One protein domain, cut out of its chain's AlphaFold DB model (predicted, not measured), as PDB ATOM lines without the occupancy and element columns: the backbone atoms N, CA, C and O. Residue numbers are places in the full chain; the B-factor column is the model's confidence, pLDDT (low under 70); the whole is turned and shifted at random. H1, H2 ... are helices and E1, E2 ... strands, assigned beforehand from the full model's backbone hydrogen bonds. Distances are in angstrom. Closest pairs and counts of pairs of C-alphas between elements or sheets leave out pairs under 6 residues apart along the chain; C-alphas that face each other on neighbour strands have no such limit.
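What this domain is: This is residues 29 to 164 of the 165 residues of an uncharacterized protein of Tissierellia bacterium (UniProt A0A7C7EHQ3). One long antiparallel sheet of ten strands, twisted and moderately curved, makes a wall, and the stretch from E6 to E7, with the small helices H1 and H2, runs back across its hollow side from one edge to the other. E1 and E10, side by side in the middle of the wall, join its two halves, each a row of hairpins. The printed part has 136 residues, with named elements in the order E1 to E6, H1, H2, E7 to E10; the sheet's order is E6 E5 E4 E3 E2 E1 E10 E9 E8 E7. The class is mostly strand, and the whole is compact, with a radius of gyration of the C-alphas of 15.3 A and spans of 46 by 38 by 30 A.

Where its parts are: E1, residues 30 to 39, begins at C-alpha 30 (149.114, 174.497, 161.730), spans 26.2 A and bends by 62 degrees at residue 33. E2, residues 44 to 54, spans 30.5 A. E3 is residues 57 to 63, E4 68 to 74, E5 78 to 83 and E6 90 to 93. H1 is residues 102 to 106, with C-alpha 102 at (159.864, 173.424, 173.652), and H2 is 108 to 111. E7 is residues 120 to 124, E8 129 to 134, and E9, 141 to 148, spans 21.0 A. E10, residues 151 to 163, spans 31.2 A, bends by 69 degrees at residue 160 and ends at C-alpha 163 (145.078, 175.541, 160.156).

How they stand to each other: From edge to edge the strands' lines turn by 115 degrees. E1 to E6 form one meander, each strand the antiparallel neighbour of the one before, and E7 to E10 another. E1 and E10 are antiparallel at 163 degrees, with N 35 and O 157 2.8 A apart, within hydrogen-bond range. In the hairpin of E1 and E2, N 34 and O 49 are 2.8 A apart; in that of E9 and E10, N 146 and O 154 are 2.8 A apart. At the edge strands, N 81 of E5 and O 91 of E6 are 2.8 A apart, and N 121 of E7 and O 132 of E8 are 2.8 A apart. H1 is on the sheet and only just at the sheet's level, its height 3.5 A; the closest C-alphas of E3 and H1, Tyr 58 and Ile 103, are 7.2 A apart. H2 only grazes the sheet with residues 108 to 111. H1 has 0 of 1 O i to N i+4 pairs and 2 of 2 O i to N i+3 pairs within range; H2 is too short for an O i to N i+4 pair.

The domain as a whole: The C-alphas farthest apart, of Glu 88 and Glu 116, are 47.2 A apart. The printed part has no cut and no long link. Mean pLDDT of the printed part is 88.6; residues 98 to 100 and 112 to 118 are under 70.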
ATOM      1  N   ASN A  29     147.689 170.071 162.257       91.44
ATOM      2  CA  ASN A  29     148.577 170.737 161.312       91.44
ATOM      3  C   ASN A  29     148.279 172.239 161.345       91.44
ATOM      4  O   ASN A  29     147.131 172.660 161.166       91.44
ATOM      5  N   TYR A  30     149.293 173.055 161.625       93.38
ATOM      6  CA  TYR A  30     149.114 174.497 161.730       93.38
ATOM      7  C   TYR A  30     150.417 175.264 161.518       93.38
ATOM      8  O   TYR A  30     151.507 174.769 161.799       93.38
ATOM      9  N   SER A  31     150.290 176.518 161.097       96.25
ATOM     10  CA  SER A  31     151.336 177.524 161.258       96.25
ATOM     11  C   SER A  31     150.859 178.656 162.157       96.25
ATOM     12  O   SER A  31     149.686 179.036 162.129       96.25
ATOM     13  N   CYS A  32     151.752 179.188 162.988       95.12
ATOM     14  CA  CYS A  32     151.414 180.302 163.865       95.12
ATOM     15  C   CYS A  32     152.581 181.255 164.115       95.12
ATOM     16  O   CYS A  32     153.748 180.856 164.127       95.12
ATOM     17  N   GLU A  33     152.218 182.502 164.392       97.69
ATOM     18  CA  GLU A  33     153.078 183.518 164.994       97.69
ATOM     19  C   GLU A  33     152.582 183.740 166.424       97.69
ATOM     20  O   GLU A  33     151.376 183.861 166.658       97.69
ATOM     21  N   ALA A  34     153.495 183.742 167.388       97.50
ATOM     22  CA  ALA A  34     153.174 183.884 168.798       97.50
ATOM     23  C   ALA A  34     154.206 184.739 169.535       97.50
ATOM     24  O   ALA A  34     155.393 184.740 169.209       97.50
ATOM     25  N   LEU A  35     153.755 185.409 170.590       97.81
ATOM     26  CA  LEU A  35     154.598 186.064 171.574       97.81
ATOM     27  C   LEU A  35     154.715 185.170 172.808       97.81
ATOM     28  O   LEU A  35     153.726 184.879 173.479       97.81
ATOM     29  N   MET A  36     155.931 184.735 173.122       97.25
ATOM     30  CA  MET A  36     156.221 183.920 174.295       97.25
ATOM     31  C   MET A  36     156.973 184.745 175.338       97.25
ATOM     32  O   MET A  36     158.087 185.205 175.100       97.25
ATOM     33  N   LYS A  37     156.391 184.871 176.527       96.94
ATOM     34  CA  LYS A  37     157.019 185.463 177.708       96.94
ATOM     35  C   LYS A  37     157.412 184.359 178.680       96.94
ATOM     36  O   LYS A  37     156.583 183.525 179.040       96.94
ATOM     37  N   VAL A  38     158.668 184.355 179.113       95.12
ATOM     38  CA  VAL A  38     159.211 183.420 180.107       95.12
ATOM     39  C   VAL A  38     159.564 184.197 181.367       95.12
ATOM     40  O   VAL A  38     160.355 185.141 181.323       95.12
ATOM     41  N   TYR A  39     158.998 183.773 182.492       94.38
ATOM     42  CA  TYR A  39     159.136 184.438 183.781       94.38
ATOM     43  C   TYR A  39     160.064 183.640 184.694       94.38
ATOM     44  O   TYR A  39     159.856 182.454 184.950       94.38
ATOM     45  N   THR A  40     161.075 184.314 185.226       90.19
ATOM     46  CA  THR A  40     161.877 183.825 186.351       90.19
ATOM     47  C   THR A  40     161.649 184.727 187.560       90.19
ATOM     48  O   THR A  40     161.063 185.801 187.439       90.19
ATOM     49  N   ASP A  41     162.170 184.355 188.731       88.00
ATOM     50  CA  ASP A  41     162.100 185.227 189.915       88.00
ATOM     51  C   ASP A  41     162.806 186.592 189.709       88.00
ATOM     52  O   ASP A  41     162.662 187.487 190.541       88.00
ATOM     53  N   LYS A  42     163.605 186.757 188.641       90.88
ATOM     54  CA  LYS A  42     164.437 187.947 188.399       90.88
ATOM     55  C   LYS A  42     164.173 188.651 187.073       90.88
ATOM     56  O   LYS A  42     164.520 189.823 186.950       90.88
ATOM     57  N   THR A  43     163.655 187.945 186.075       91.00
ATOM     58  CA  THR A  43     163.593 188.437 184.696       91.00
ATOM     59  C   THR A  43     162.299 188.020 184.021       91.00
ATOM     60  O   THR A  43     161.810 186.909 184.226       91.00
ATOM     61  N   GLU A  44     161.817 188.891 183.146       93.94
ATOM     62  CA  GLU A  44     160.857 188.567 182.098       93.94
ATOM     63  C   GLU A  44     161.628 188.590 180.779       93.94
ATOM     64  O   GLU A  44     162.259 189.594 180.454       93.94
ATOM     65  N   ASN A  45     161.625 187.469 180.062       93.88
ATOM     66  CA  ASN A  45     162.229 187.375 178.737       93.88
ATOM     67  C   ASN A  45     161.122 187.196 177.706       93.88
ATOM     68  O   ASN A  45     160.238 186.359 177.895       93.88
ATOM     69  N   GLU A  46     161.190 187.960 176.625       96.06
ATOM     70  CA  GLU A  46     160.204 187.940 175.552       96.06
ATOM     71  C   GLU A  46     160.822 187.380 174.271       96.06
ATOM     72  O   GLU A  46     161.947 187.726 173.899       96.06
ATOM     73  N   TYR A  47     160.074 186.501 173.608       96.00
ATOM     74  CA  TYR A  47     160.475 185.835 172.382       96.00
ATOM     75  C   TYR A  47     159.333 185.878 171.375       96.00
ATOM     76  O   TYR A  47     158.221 185.440 171.670       96.00
ATOM     77  N   LYS A  48     159.618 186.328 170.156       97.50
ATOM     78  CA  LYS A  48     158.748 186.071 169.009       97.50
ATOM     79  C   LYS A  48     158.964 184.640 168.556       97.50
ATOM     80  O   LYS A  48     160.103 184.209 168.390       97.50
ATOM     81  N   VAL A  49     157.882 183.903 168.362       97.50
ATOM     82  CA  VAL A  49     157.917 182.488 168.016       97.50
ATOM     83  C   VAL A  49     157.137 182.265 166.732       97.50
ATOM     84  O   VAL A  49     155.973 182.631 166.633       97.50
ATOM     85  N   ASN A  50     157.782 181.643 165.752       97.25
ATOM     86  CA  ASN A  50     157.135 181.164 164.537       97.25
ATOM     87  C   ASN A  50     157.125 179.643 164.573       97.25
ATOM     88  O   ASN A  50     158.164 179.041 164.844       97.25
ATOM     89  N   ILE A  51     155.979 179.030 164.301       95.50
ATOM     90  CA  ILE A  51     155.805 177.578 164.368       95.50
ATOM     91  C   ILE A  51     155.177 177.098 163.075       95.50
ATOM     92  O   ILE A  51     154.232 177.703 162.574       95.50
ATOM     93  N   ILE A  52     155.695 175.989 162.564       95.56
ATOM     94  CA  ILE A  52     155.068 175.187 161.520       95.56
ATOM     95  C   ILE A  52     155.009 173.756 162.050       95.56
ATOM     96  O   ILE A  52     156.054 173.136 162.248       95.56
ATOM     97  N   CYS A  53     153.802 173.254 162.287       93.06
ATOM     98  CA  CYS A  53     153.514 171.878 162.667       93.06
ATOM     99  C   CYS A  53     152.860 171.155 161.485       93.06
ATOM    100  O   CYS A  53     151.783 171.556 161.039       93.06
ATOM    101  N   ARG A  54     153.515 170.107 160.971       92.56
ATOM    102  CA  ARG A  54     153.008 169.265 159.874       92.56
ATOM    103  C   ARG A  54     153.340 167.805 160.106       92.56
ATOM    104  O   ARG A  54     154.517 167.449 160.219       92.56
ATOM    105  N   ASP A  55     152.314 166.965 160.140       89.12
ATOM    106  CA  ASP A  55     152.434 165.511 160.284       89.12
ATOM    107  C   ASP A  55     153.293 165.114 161.499       89.12
ATOM    108  O   ASP A  55     154.147 164.230 161.433       89.12
ATOM    109  N   GLY A  56     153.119 165.841 162.610       85.25
ATOM    110  CA  GLY A  56     153.879 165.654 163.850       85.25
ATOM    111  C   GLY A  56     155.319 166.190 163.833       85.25
ATOM    112  O   GLY A  56     156.022 166.051 164.832       85.25
ATOM    113  N   ASN A  57     155.771 166.809 162.739       90.81
ATOM    114  CA  ASN A  57     157.058 167.506 162.672       90.81
ATOM    115  C   ASN A  57     156.874 168.985 163.014       90.81
ATOM    116  O   ASN A  57     155.907 169.604 162.571       90.81
ATOM    117  N   TYR A  58     157.839 169.563 163.726       92.50
ATOM    118  CA  TYR A  58     157.811 170.962 164.145       92.50
ATOM    119  C   TYR A  58     159.023 171.715 163.604       92.50
ATOM    120  O   TYR A  58     160.160 171.298 163.803       92.50
ATOM    121  N   SER A  59     158.789 172.864 162.979       94.38
ATOM    122  CA  SER A  59     159.807 173.887 162.741       94.38
ATOM    123  C   SER A  59     159.469 175.093 163.601       94.38
ATOM    124  O   SER A  59     158.464 175.755 163.360       94.38
ATOM    125  N   ILE A  60     160.297 175.367 164.604       94.88
ATOM    126  CA  ILE A  60     160.114 176.471 165.545       94.88
ATOM    127  C   ILE A  60     161.263 177.450 165.359       94.88
ATOM    128  O   ILE A  60     162.423 177.050 165.394       94.88
ATOM    129  N   ARG A  61     160.960 178.735 165.199       95.62
ATOM    130  CA  ARG A  61     161.953 179.811 165.267       95.62
ATOM    131  C   ARG A  61     161.622 180.710 166.439       95.62
ATOM    132  O   ARG A  61     160.545 181.301 166.444       95.62
ATOM    133  N   THR A  62     162.533 180.831 167.398       94.94
ATOM    134  CA  THR A  62     162.424 181.784 168.507       94.94
ATOM    135  C   THR A  62     163.376 182.947 168.273       94.94
ATOM    136  O   THR A  62     164.525 182.753 167.885       94.94
ATOM    137  N   GLU A  63     162.903 184.168 168.488       96.25
ATOM    138  CA  GLU A  63     163.679 185.391 168.304       96.25
ATOM    139  C   GLU A  63     163.510 186.301 169.518       96.25
ATOM    140  O   GLU A  63     162.395 186.668 169.878       96.25
ATOM    141  N   SER A  64     164.629 186.665 170.135       93.56
ATOM    142  CA  SER A  64     164.722 187.746 171.118       93.56
ATOM    143  C   SER A  64     165.406 188.962 170.486       93.56
ATOM    144  O   SER A  64     165.827 188.920 169.331       93.56
ATOM    145  N   GLU A  65     165.604 190.037 171.252       89.50
ATOM    146  CA  GLU A  65     166.340 191.222 170.780       89.50
ATOM    147  C   GLU A  65     167.760 190.911 170.274       89.50
ATOM    148  O   GLU A  65     168.287 191.620 169.417       89.50
ATOM    149  N   ASN A  66     168.398 189.864 170.809       87.69
ATOM    150  CA  ASN A  66     169.823 189.610 170.592       87.69
ATOM    151  C   ASN A  66     170.110 188.376 169.738       87.69
ATOM    152  O   ASN A  66     171.231 188.235 169.234       87.69
ATOM    153  N   GLU A  67     169.158 187.460 169.603       90.56
ATOM    154  CA  GLU A  67     169.391 186.146 169.012       90.56
ATOM    155  C   GLU A  67     168.130 185.550 168.404       90.56
ATOM    156  O   GLU A  67     167.030 185.740 168.919       90.56
ATOM    157  N   ALA A  68     168.335 184.780 167.338       94.06
ATOM    158  CA  ALA A  68     167.317 183.953 166.727       94.06
ATOM    159  C   ALA A  68     167.827 182.517 166.591       94.06
ATOM    160  O   ALA A  68     168.943 182.279 166.111       94.06
ATOM    161  N   TRP A  69     167.000 181.579 167.034       92.75
ATOM    162  CA  TRP A  69     167.276 180.152 167.049       92.75
ATOM    163  C   TRP A  69     166.203 179.424 166.256       92.75
ATOM    164  O   TRP A  69     165.014 179.670 166.467       92.75
ATOM    165  N   ASN A  70     166.614 178.507 165.381       93.62
ATOM    166  CA  ASN A  70     165.687 177.608 164.704       93.62
ATOM    167  C   ASN A  70     165.876 176.184 165.210       93.62
ATOM    168  O   ASN A  70     166.997 175.694 165.368       93.62
ATOM    169  N   TYR A  71     164.746 175.526 165.418       92.31
ATOM    170  CA  TYR A  71     164.618 174.169 165.904       92.31
ATOM    171  C   TYR A  71     163.761 173.407 164.898       92.31
ATOM    172  O   TYR A  71     162.597 173.747 164.691       92.31
ATOM    173  N   ALA A  72     164.322 172.378 164.272       92.81
ATOM    174  CA  ALA A  72     163.573 171.450 163.441       92.81
ATOM    175  C   ALA A  72     163.502 170.096 164.145       92.81
ATOM    176  O   ALA A  72     164.503 169.390 164.271       92.81
ATOM    177  N   PHE A  73     162.308 169.742 164.602       89.88
ATOM    178  CA  PHE A  73     161.997 168.467 165.221       89.88
ATOM    179  C   PHE A  73     161.292 167.591 164.198       89.88
ATOM    180  O   PHE A  73     160.202 167.917 163.726       89.88
ATOM    181  N   VAL A  74     161.941 166.497 163.828       87.00
ATOM    182  CA  VAL A  74     161.503 165.640 162.728       87.00
ATOM    183  C   VAL A  74     161.302 164.204 163.194       87.00
ATOM    184  O   VAL A  74     161.849 163.780 164.216       87.00
ATOM    185  N   SER A  75     160.529 163.453 162.409       77.81
ATOM    186  CA  SER A  75     160.298 162.020 162.608       77.81
ATOM    187  C   SER A  75     161.594 161.258 162.927       77.81
ATOM    188  O   SER A  75     162.656 161.531 162.366       77.81
ATOM    189  N   GLY A  76     161.495 160.309 163.863       70.50
ATOM    190  CA  GLY A  76     162.651 159.592 164.407       70.50
ATOM    191  C   GLY A  76     163.300 160.252 165.630       70.50
ATOM    192  O   GLY A  76     164.442 159.933 165.930       70.50
ATOM    193  N   ASN A  77     162.589 161.141 166.342       81.88
ATOM    194  CA  ASN A  77     163.072 161.834 167.550       81.88
ATOM    195  C   ASN A  77     164.352 162.644 167.314       81.88
ATOM    196  O   ASN A  77     165.219 162.719 168.182       81.88
ATOM    197  N   ARG A  78     164.493 163.248 166.136       88.06
ATOM    198  CA  ARG A  78     165.678 164.035 165.804       88.06
ATOM    199  C   ARG A  78     165.377 165.518 165.916       88.06
ATOM    200  O   ARG A  78     164.383 165.996 165.373       88.06
ATOM    201  N   CYS A  79     166.265 166.242 166.587       90.75
ATOM    202  CA  CYS A  79     166.232 167.695 166.690       90.75
ATOM    203  C   CYS A  79     167.449 168.287 165.978       90.75
ATOM    204  O   CYS A  79     168.583 167.891 166.248       90.75
ATOM    205  N   ILE A  80     167.218 169.236 165.078       91.38
ATOM    206  CA  ILE A  80     168.264 170.022 164.425       91.38
ATOM    207  C   ILE A  80     168.149 171.453 164.939       91.38
ATOM    208  O   ILE A  80     167.097 172.075 164.818       91.38
ATOM    209  N   LEU A  81     169.239 171.965 165.501       91.38
ATOM    210  CA  LEU A  81     169.343 173.304 166.063       91.38
ATOM    211  C   LEU A  81     170.350 174.124 165.261       91.38
ATOM    212  O   LEU A  81     171.478 173.672 165.044       91.38
ATOM    213  N   ASN A  82     169.992 175.350 164.894       92.81
ATOM    214  CA  ASN A  82     170.948 176.335 164.394       92.81
ATOM    215  C   ASN A  82     170.617 177.752 164.890       92.81
ATOM    216  O   ASN A  82     169.509 178.039 165.346       92.81
ATOM    217  N   ASN A  83     171.609 178.635 164.816       91.44
ATOM    218  CA  ASN A  83     171.469 180.052 165.135       91.44
ATOM    219  C   ASN A  83     171.643 180.871 163.854       91.44
ATOM    220  O   ASN A  83     172.585 180.622 163.102       91.44
ATOM    221  N   ASP A  84     170.800 181.882 163.638       87.75
ATOM    222  CA  ASP A  84     170.838 182.697 162.412       87.75
ATOM    223  C   ASP A  84     172.180 183.431 162.219       87.75
ATOM    224  O   ASP A  84     172.570 183.725 161.090       87.75
ATOM    225  N   LYS A  85     172.933 183.702 163.299       88.00
ATOM    226  CA  LYS A  85     174.280 184.300 163.214       88.00
ATOM    227  C   LYS A  85     175.333 183.330 162.675       88.00
ATOM    228  O   LYS A  85     176.375 183.777 162.199       88.00
ATOM    229  N   PHE A  86     175.081 182.024 162.759       88.12
ATOM    230  CA  PHE A  86     175.991 180.961 162.329       88.12
ATOM    231  C   PHE A  86     175.233 179.919 161.489       88.12
ATOM    232  O   PHE A  86     175.126 178.767 161.900       88.12
ATOM    233  N   PRO A  87     174.712 180.294 160.306       80.94
ATOM    234  CA  PRO A  87     173.803 179.442 159.534       80.94
ATOM    235  C   PRO A  87     174.458 178.138 159.056       80.94
ATOM    236  O   PRO A  87     173.791 177.114 158.948       80.94
ATOM    237  N   GLU A  88     175.775 178.161 158.836       86.88
ATOM    238  CA  GLU A  88     176.576 176.989 158.451       86.88
ATOM    239  C   GLU A  88     176.836 176.024 159.622       86.88
ATOM    240  O   GLU A  88     177.357 174.927 159.435       86.88
ATOM    241  N   SER A  89     176.521 176.436 160.854       87.19
ATOM    242  CA  SER A  89     176.698 175.630 162.059       87.19
ATOM    243  C   SER A  89     175.347 175.109 162.526       87.19
ATOM    244  O   SER A  89     174.488 175.870 162.967       87.19
ATOM    245  N   SER A  90     175.172 173.792 162.465       90.75
ATOM    246  CA  SER A  90     174.011 173.116 163.036       90.75
ATOM    247  C   SER A  90     174.448 172.007 163.982       90.75
ATOM    248  O   SER A  90     175.484 171.366 163.793       90.75
ATOM    249  N   VAL A  91     173.651 171.797 165.022       90.56
ATOM    250  CA  VAL A  91     173.789 170.672 165.941       90.56
ATOM    251  C   VAL A  91     172.608 169.752 165.704       90.56
ATOM    252  O   VAL A  91     171.464 170.197 165.694       90.56
ATOM    253  N   THR A  92     172.889 168.470 165.509       91.25
ATOM    254  CA  THR A  92     171.859 167.436 165.437       91.25
ATOM    255  C   THR A  92     171.900 166.621 166.720       91.25
ATOM    256  O   THR A  92     172.961 166.132 167.110       91.25
ATOM    257  N   ILE A  93     170.752 166.504 167.378       87.50
ATOM    258  CA  ILE A  93     170.547 165.682 168.565       87.50
ATOM    259  C   ILE A  93     169.645 164.523 168.154       87.50
ATOM    260  O   ILE A  93     168.503 164.735 167.741       87.50
ATOM    261  N   GLU A  94     170.178 163.311 168.259       88.69
ATOM    262  CA  GLU A  94     169.428 162.069 168.067       88.69
ATOM    263  C   GLU A  94     168.739 161.656 169.380       88.69
ATOM    264  O   GLU A  94     169.177 162.052 170.464       88.69
ATOM    265  N   ASP A  95     167.665 160.865 169.290       83.19
ATOM    266  CA  ASP A  95     166.879 160.373 170.437       83.19
ATOM    267  C   ASP A  95     166.356 161.475 171.381       83.19
ATOM    268  O   ASP A  95     166.217 161.302 172.597       83.19
ATOM    269  N   PHE A  96     166.034 162.630 170.811       81.81
ATOM    270  CA  PHE A  96     165.527 163.787 171.520       81.81
ATOM    271  C   PHE A  96     164.110 163.527 172.066       81.81
ATOM    272  O   PHE A  96     163.159 163.288 171.319       81.81
ATOM    273  N   ARG A  97     163.962 163.562 173.396       74.12
ATOM    274  CA  ARG A  97     162.699 163.261 174.086       74.12
ATOM    275  C   ARG A  97     161.803 164.496 174.160       74.12
ATOM    276  O   ARG A  97     162.194 165.524 174.697       74.12
ATOM    277  N   ILE A  98     160.577 164.353 173.660       68.25
ATOM    278  CA  ILE A  98     159.607 165.447 173.492       68.25
ATOM    279  C   ILE A  98     159.172 166.079 174.825       68.25
ATOM    280  O   ILE A  98     158.981 167.288 174.865       68.25
ATOM    281  N   ASN A  99     159.058 165.305 175.909       58.69
ATOM    282  CA  ASN A  99     158.517 165.810 177.182       58.69
ATOM    283  C   ASN A  99     159.362 166.930 177.818       58.69
ATOM    284  O   ASN A  99     158.808 167.785 178.493       58.69
ATOM    285  N   ASP A 100     160.674 166.957 177.567       64.50
ATOM    286  CA  ASP A 100     161.581 167.989 178.095       64.50
ATOM    287  C   ASP A 100     161.785 169.150 177.095       64.50
ATOM    288  O   ASP A 100     162.689 169.974 177.249       64.50
ATOM    289  N   SER A 101     160.987 169.196 176.021       71.75
ATOM    290  CA  SER A 101     161.196 170.073 174.867       71.75
ATOM    291  C   SER A 101     160.213 171.232 174.782       71.75
ATOM    292  O   SER A 101     159.039 171.109 175.114       71.75
ATOM    293  N   LEU A 102     160.674 172.312 174.149       83.25
ATOM    294  CA  LEU A 102     159.864 173.424 173.652       83.25
ATOM    295  C   LEU A 102     158.655 172.976 172.803       83.25
ATOM    296  O   LEU A 102     157.629 173.645 172.823       83.25
ATOM    297  N   ILE A 103     158.740 171.844 172.084       85.75
ATOM    298  CA  ILE A 103     157.595 171.295 171.328       85.75
ATOM    299  C   ILE A 103     156.385 171.112 172.242       85.75
ATOM    300  O   ILE A 103     155.264 171.421 171.850       85.75
ATOM    301  N   TYR A 104     156.615 170.615 173.456       87.50
ATOM    302  CA  TYR A 104     155.542 170.233 174.355       87.50
ATOM    303  C   TYR A 104     154.666 171.417 174.751       87.50
ATOM    304  O   TYR A 104     153.458 171.256 174.900       87.50
ATOM    305  N   ASP A 105     155.228 172.624 174.846       90.19
ATOM    306  CA  ASP A 105     154.449 173.836 175.115       90.19
ATOM    307  C   ASP A 105     153.424 174.107 174.000       90.19
ATOM    308  O   ASP A 105     152.294 174.516 174.278       90.19
ATOM    309  N   PHE A 106     153.792 173.809 172.752       90.69
ATOM    310  CA  PHE A 106     153.010 174.096 171.547       90.69
ATOM    311  C   PHE A 106     152.206 172.900 171.022       90.69
ATOM    312  O   PHE A 106     151.347 173.071 170.160       90.69
ATOM    313  N   ASP A 107     152.436 171.700 171.547       88.88
ATOM    314  CA  ASP A 107     151.632 170.529 171.215       88.88
ATOM    315  C   ASP A 107     150.227 170.681 171.802       88.88
ATOM    316  O   ASP A 107     150.025 170.576 173.014       88.88
ATOM    317  N   PHE A 108     149.241 170.973 170.957       88.81
ATOM    318  CA  PHE A 108     147.859 171.107 171.401       88.81
ATOM    319  C   PHE A 108     147.195 169.761 171.721       88.81
ATOM    320  O   PHE A 108     146.195 169.747 172.443       88.81
ATOM    321  N   GLY A 109     147.759 168.638 171.261       85.50
ATOM    322  CA  GLY A 109     147.238 167.294 171.519       85.50
ATOM    323  C   GLY A 109     147.175 166.944 173.007       85.50
ATOM    324  O   GLY A 109     146.328 166.157 173.421       85.50
ATOM    325  N   LYS A 110     147.981 167.600 173.855       85.56
ATOM    326  CA  LYS A 110     147.919 167.427 175.319       85.56
ATOM    327  C   LYS A 110     146.577 167.837 175.944       85.56
ATOM    328  O   LYS A 110     146.273 167.417 177.054       85.56
ATOM    329  N   PHE A 111     145.772 168.642 175.245       83.31
ATOM    330  CA  PHE A 111     144.453 169.089 175.704       83.31
ATOM    331  C   PHE A 111     143.285 168.263 175.132       83.31
ATOM    332  O   PHE A 111     142.131 168.618 175.373       83.31
ATOM    333  N   ASP A 112     143.556 167.183 174.391       69.88
ATOM    334  CA  ASP A 112     142.553 166.338 173.723       69.88
ATOM    335  C   ASP A 112     141.799 165.430 174.716       69.88
ATOM    336  O   ASP A 112     141.975 164.212 174.752       69.88
ATOM    337  N   VAL A 113     141.024 166.041 175.622       61.09
ATOM    338  CA  VAL A 113     140.383 165.334 176.748       61.09
ATOM    339  C   VAL A 113     138.880 165.611 176.897       61.09
ATOM    340  O   VAL A 113     138.270 165.040 177.797       61.09
ATOM    341  N   LEU A 114     138.244 166.458 176.071       55.09
ATOM    342  CA  LEU A 114     136.837 166.850 176.278       55.09
ATOM    343  C   LEU A 114     136.007 166.921 174.984       55.09
ATOM    344  O   LEU A 114     136.455 167.444 173.969       55.09
ATOM    345  N   GLU A 115     134.768 166.418 175.059       53.31
ATOM    346  CA  GLU A 115     133.792 166.344 173.953       53.31
ATOM    347  C   GLU A 115     133.095 167.691 173.642       53.31
ATOM    348  O   GLU A 115     132.486 167.841 172.584       53.31
ATOM    349  N   GLU A 116     133.204 168.690 174.526       59.03
ATOM    350  CA  GLU A 116     132.640 170.038 174.352       59.03
ATOM    351  C   GLU A 116     133.714 171.107 174.591       59.03
ATOM    352  O   GLU A 116     134.534 170.945 175.491       59.03
ATOM    353  N   ILE A 117     133.703 172.203 173.815       62.31
ATOM    354  CA  ILE A 117     134.667 173.314 173.955       62.31
ATOM    355  C   ILE A 117     134.368 174.091 175.243       62.31
ATOM    356  O   ILE A 117     133.353 174.794 175.300       62.31
ATOM    357  N   PRO A 118     135.236 174.049 176.260       68.38
ATOM    358  CA  PRO A 118     135.118 174.943 177.399       68.38
ATOM    359  C   PRO A 118     135.744 176.308 177.071       68.38
ATOM    360  O   PRO A 118     136.534 176.443 176.137       68.38
ATOM    361  N   GLU A 119     135.418 177.340 177.855       70.81
ATOM    362  CA  GLU A 119     136.073 178.656 177.725       70.81
ATOM    363  C   GLU A 119     137.600 178.557 177.906       70.81
ATOM    364  O   GLU A 119     138.354 179.272 177.240       70.81
ATOM    365  N   GLU A 120     138.044 177.627 178.756       81.69
ATOM    366  CA  GLU A 120     139.443 177.271 178.978       81.69
ATOM    367  C   GLU A 120     139.620 175.750 179.111       81.69
ATOM    368  O   GLU A 120     138.801 175.068 179.728       81.69
ATOM    369  N   LEU A 121     140.716 175.219 178.568       88.12
ATOM    370  CA  LEU A 121     141.167 173.847 178.795       88.12
ATOM    371  C   LEU A 121     142.333 173.844 179.776       88.12
ATOM    372  O   LEU A 121     143.328 174.544 179.584       88.12
ATOM    373  N   ILE A 122     142.224 173.021 180.815       89.50
ATOM    374  CA  ILE A 122     143.273 172.849 181.818       89.50
ATOM    375  C   ILE A 122     143.880 171.464 181.661       89.50
ATOM    376  O   ILE A 122     143.171 170.461 181.667       89.50
ATOM    377  N   TYR A 123     145.204 171.421 181.592       89.62
ATOM    378  CA  TYR A 123     145.977 170.192 181.555       89.62
ATOM    379  C   TYR A 123     147.102 170.232 182.601       89.62
ATOM    380  O   TYR A 123     147.682 171.286 182.864       89.62
ATOM    381  N   TRP A 124     147.389 169.091 183.229       90.00
ATOM    382  CA  TRP A 124     148.429 168.942 184.250       90.00
ATOM    383  C   TRP A 124     149.349 167.782 183.874       90.00
ATOM    384  O   TRP A 124     148.887 166.644 183.780       90.00
ATOM    385  N   ASP A 125     150.641 168.060 183.691       87.25
ATOM    386  CA  ASP A 125     151.637 167.055 183.279       87.25
ATOM    387  C   ASP A 125     152.335 166.347 184.456       87.25
ATOM    388  O   ASP A 125     153.141 165.440 184.255       87.25
ATOM    389  N   GLY A 126     152.008 166.728 185.695       89.06
ATOM    390  CA  GLY A 126     152.672 166.253 186.912       89.06
ATOM    391  C   GLY A 126     153.495 167.334 187.613       89.06
ATOM    392  O   GLY A 126     153.603 167.299 188.840       89.06
ATOM    393  N   GLU A 127     154.006 168.313 186.867       91.94
ATOM    394  CA  GLU A 127     154.839 169.410 187.372       91.94
ATOM    395  C   GLU A 127     154.258 170.796 187.056       91.94
ATOM    396  O   GLU A 127     154.293 171.694 187.905       91.94
ATOM    397  N   TYR A 128     153.691 170.960 185.863       93.06
ATOM    398  CA  TYR A 128     153.169 172.212 185.347       93.06
ATOM    399  C   TYR A 128     151.669 172.137 185.050       93.06
ATOM    400  O   TYR A 128     151.135 171.143 184.547       93.06
ATOM    401  N   LYS A 129     150.983 173.249 185.335       94.06
ATOM    402  CA  LYS A 129     149.587 173.489 184.951       94.06
ATOM    403  C   LYS A 129     149.584 174.296 183.671       94.06
ATOM    404  O   LYS A 129     150.074 175.420 183.666       94.06
ATOM    405  N   HIS A 130     148.957 173.762 182.640       94.19
ATOM    406  CA  HIS A 130     148.766 174.410 181.354       94.19
ATOM    407  C   HIS A 130     147.308 174.846 181.246       94.19
ATOM    408  O   HIS A 130     146.405 174.040 181.458       94.19
ATOM    409  N   VAL A 131     147.076 176.119 180.945       94.12
ATOM    410  CA  VAL A 131     145.738 176.695 180.768       94.12
ATOM    411  C   VAL A 131     145.651 177.274 179.366       94.12
ATOM    412  O   VAL A 131     146.233 178.324 179.095       94.12
ATOM    413  N   LEU A 132     144.952 176.570 178.481       93.31
ATOM    414  CA  LEU A 132     144.696 176.969 177.103       93.31
ATOM    415  C   LEU A 132     143.370 177.730 177.023       93.31
ATOM    416  O   LEU A 132     142.322 177.199 177.374       93.31
ATOM    417  N   ASN A 133     143.418 178.960 176.521       91.94
ATOM    418  CA  ASN A 133     142.244 179.784 176.260       91.94
ATOM    419  C   ASN A 133     142.003 179.905 174.760       91.94
ATOM    420  O   ASN A 133     142.952 179.990 173.974       91.94
ATOM    421  N   PHE A 134     140.734 180.014 174.378       88.88
ATOM    422  CA  PHE A 134     140.324 180.148 172.984       88.88
ATOM    423  C   PHE A 134     139.898 181.569 172.630       88.88
ATOM    424  O   PHE A 134     139.397 182.343 173.450       88.88
ATOM    425  N   SER A 135     140.070 181.917 171.360       87.56
ATOM    426  CA  SER A 135     139.475 183.115 170.785       87.56
ATOM    427  C   SER A 135     137.959 182.955 170.709       87.56
ATOM    428  O   SER A 135     137.458 181.995 170.129       87.56
ATOM    429  N   LYS A 136     137.212 183.938 171.222       84.06
ATOM    430  CA  LYS A 136     135.742 183.960 171.125       84.06
ATOM    431  C   LYS A 136     135.239 184.114 169.685       84.06
ATOM    432  O   LYS A 136     134.090 183.794 169.408       84.06
ATOM    433  N   GLU A 137     136.082 184.633 168.794       85.62
ATOM    434  CA  GLU A 137     135.721 184.929 167.406       85.62
ATOM    435  C   GLU A 137     136.029 183.756 166.476       85.62
ATOM    436  O   GLU A 137     135.196 183.374 165.658       85.62
ATOM    437  N   THR A 138     137.227 183.180 166.602       84.56
ATOM    438  CA  THR A 138     137.716 182.135 165.689       84.56
ATOM    439  C   THR A 138     137.625 180.732 166.275       84.56
ATOM    440  O   THR A 138     137.771 179.769 165.529       84.56
ATOM    441  N   LEU A 139     137.396 180.610 167.588       83.81
ATOM    442  CA  LEU A 139     137.481 179.361 168.354       83.81
ATOM    443  C   LEU A 139     138.859 178.682 168.271       83.81
ATOM    444  O   LEU A 139     138.986 177.516 168.615       83.81
ATOM    445  N   LEU A 140     139.898 179.398 167.835       87.88
ATOM    446  CA  LEU A 140     141.272 178.894 167.799       87.88
ATOM    447  C   LEU A 140     141.998 179.171 169.120       87.88
ATOM    448  O   LEU A 140     141.602 180.101 169.835       87.88
ATOM    449  N   PRO A 141     143.061 178.409 169.443       91.00
ATOM    450  CA  PRO A 141     143.962 178.732 170.542       91.00
ATOM    451  C   PRO A 141     144.370 180.208 170.519       91.00
ATOM    452  O   PRO A 141     144.740 180.748 169.479       91.00
ATOM    453  N   LYS A 142     144.258 180.873 171.666       93.50
ATOM    454  CA  LYS A 142     144.601 182.289 171.818       93.50
ATOM    455  C   LYS A 142     145.744 182.478 172.793       93.50
ATOM    456  O   LYS A 142     146.693 183.189 172.479       93.50
ATOM    457  N   THR A 143     145.671 181.843 173.958       95.94
ATOM    458  CA  THR A 143     146.776 181.872 174.912       95.94
ATOM    459  C   THR A 143     146.996 180.523 175.564       95.94
ATOM    460  O   THR A 143     146.042 179.784 175.798       95.94
ATOM    461  N   ILE A 144     148.248 180.228 175.904       96.25
ATOM    462  CA  ILE A 144     148.593 179.201 176.884       96.25
ATOM    463  C   ILE A 144     149.309 179.882 178.042       96.25
ATOM    464  O   ILE A 144     150.336 180.536 177.860       96.25
ATOM    465  N   HIS A 145     148.784 179.704 179.248       96.88
ATOM    466  CA  HIS A 145     149.476 180.065 180.477       96.88
ATOM    467  C   HIS A 145     149.996 178.803 181.155       96.88
ATOM    468  O   HIS A 145     149.233 177.870 181.405       96.88
ATOM    469  N   ILE A 146     151.290 178.785 181.464       95.81
ATOM    470  CA  ILE A 146     151.962 177.657 182.107       95.81
ATOM    471  C   ILE A 146     152.400 178.083 183.501       95.81
ATOM    472  O   ILE A 146     153.121 179.072 183.667       95.81
ATOM    473  N   TYR A 147     151.972 177.322 184.503       95.62
ATOM    474  CA  TYR A 147     152.240 177.589 185.909       95.62
ATOM    475  C   TYR A 147     153.037 176.458 186.546       95.62
ATOM    476  O   TYR A 147     152.771 175.290 186.285       95.62
ATOM    477  N   ASN A 148     153.942 176.806 187.459       95.06
ATOM    478  CA  ASN A 148     154.577 175.869 188.383       95.06
ATOM    479  C   ASN A 148     154.258 176.327 189.812       95.06
ATOM    480  O   ASN A 148     154.569 177.464 190.172       95.06
ATOM    481  N   LYS A 149     153.612 175.469 190.618       93.94
ATOM    482  CA  LYS A 149     153.180 175.793 191.998       93.94
ATOM    483  C   LYS A 149     152.449 177.146 192.079       93.94
ATOM    484  O   LYS A 149     152.836 178.024 192.848       93.94
ATOM    485  N   ASP A 150     151.449 177.322 191.215       92.56
ATOM    486  CA  ASP A 150     150.612 178.528 191.074       92.56
ATOM    487  C   ASP A 150     151.331 179.817 190.633       92.56
ATOM    488  O   ASP A 150     150.694 180.858 190.464       92.56
ATOM    489  N   LYS A 151     152.642 179.773 190.366       95.12
ATOM    490  CA  LYS A 151     153.373 180.883 189.747       95.12
ATOM    491  C   LYS A 151     153.353 180.744 188.232       95.12
ATOM    492  O   LYS A 151     153.725 179.693 187.716       95.12
ATOM    493  N   LEU A 152     152.973 181.808 187.526       95.75
ATOM    494  CA  LEU A 152     153.088 181.875 186.070       95.75
ATOM    495  C   LEU A 152     154.574 181.854 185.689       95.75
ATOM    496  O   LEU A 152     155.323 182.738 186.097       95.75
ATOM    497  N   VAL A 153     154.991 180.841 184.930       96.00
ATOM    498  CA  VAL A 153     156.382 180.673 184.468       96.00
ATOM    499  C   VAL A 153     156.525 180.904 182.968       96.00
ATOM    500  O   VAL A 153     157.607 181.250 182.497       96.00
ATOM    501  N   LYS A 154     155.433 180.763 182.211       96.25
ATOM    502  CA  LYS A 154     155.407 181.039 180.775       96.25
ATOM    503  C   LYS A 154     154.017 181.490 180.341       96.25
ATOM    504  O   LYS A 154     153.021 180.931 180.797       96.25
ATOM    505  N   ALA A 155     153.956 182.469 179.453       97.62
ATOM    506  CA  ALA A 155     152.745 182.853 178.741       97.62
ATOM    507  C   ALA A 155     153.035 182.845 177.242       97.62
ATOM    508  O   ALA A 155     154.043 183.392 176.806       97.62
ATOM    509  N   ILE A 156     152.165 182.209 176.470       97.81
ATOM    510  CA  ILE A 156     152.222 182.169 175.011       97.81
ATOM    511  C   ILE A 156     150.944 182.828 174.520       97.81
ATOM    512  O   ILE A 156     149.857 182.361 174.852       97.81
ATOM    513  N   GLU A 157     151.068 183.902 173.754       97.75
ATOM    514  CA  GLU A 157     149.961 184.577 173.084       97.75
ATOM    515  C   GLU A 157     150.090 184.356 171.581       97.75
ATOM    516  O   GLU A 157     151.085 184.744 170.977       97.75
ATOM    517  N   TYR A 158     149.102 183.705 170.975       96.00
ATOM    518  CA  TYR A 158     149.097 183.447 169.541       96.00
ATOM    519  C   TYR A 158     148.539 184.667 168.807       96.00
ATOM    520  O   TYR A 158     147.359 184.995 168.931       96.00
ATOM    521  N   GLU A 159     149.394 185.331 168.035       95.19
ATOM    522  CA  GLU A 159     149.035 186.498 167.227       95.19
ATOM    523  C   GLU A 159     148.298 186.061 165.960       95.19
ATOM    524  O   GLU A 159     147.279 186.641 165.576       95.19
ATOM    525  N   THR A 160     148.787 184.994 165.323       94.31
ATOM    526  CA  THR A 160     148.144 184.380 164.163       94.31
ATOM    527  C   THR A 160     148.181 182.865 164.282       94.31
ATOM    528  O   THR A 160     149.187 182.301 164.692       94.31
ATOM    529  N   ILE A 161     147.095 182.189 163.900       93.75
ATOM    530  CA  ILE A 161     147.057 180.733 163.714       93.75
ATOM    531  C   ILE A 161     146.365 180.444 162.390       93.75
ATOM    532  O   ILE A 161     145.273 180.953 162.120       93.75
ATOM    533  N   LYS A 162     146.993 179.604 161.574       93.38
ATOM    534  CA  LYS A 162     146.450 179.083 160.324       93.38
ATOM    535  C   LYS A 162     146.422 177.569 160.421       93.38
ATOM    536  O   LYS A 162     147.462 176.951 160.612       93.38
ATOM    537  N   ILE A 163     145.232 176.991 160.298       90.44
ATOM    538  CA  ILE A 163     145.078 175.541 160.156       90.44
ATOM    539  C   ILE A 163     145.562 175.169 158.757       90.44
ATOM    540  O   ILE A 163     145.221 175.848 157.784       90.44
ATOM    541  N   GLU A 164     146.361 174.116 158.673       85.38
ATOM    542  CA  GLU A 164     146.870 173.580 157.413       85.38
ATOM    543  C   GLU A 164     146.212 172.220 157.133       85.38
ATOM    544  O   GLU A 164     145.883 171.494 158.073       85.38
TER     545      GLU A 164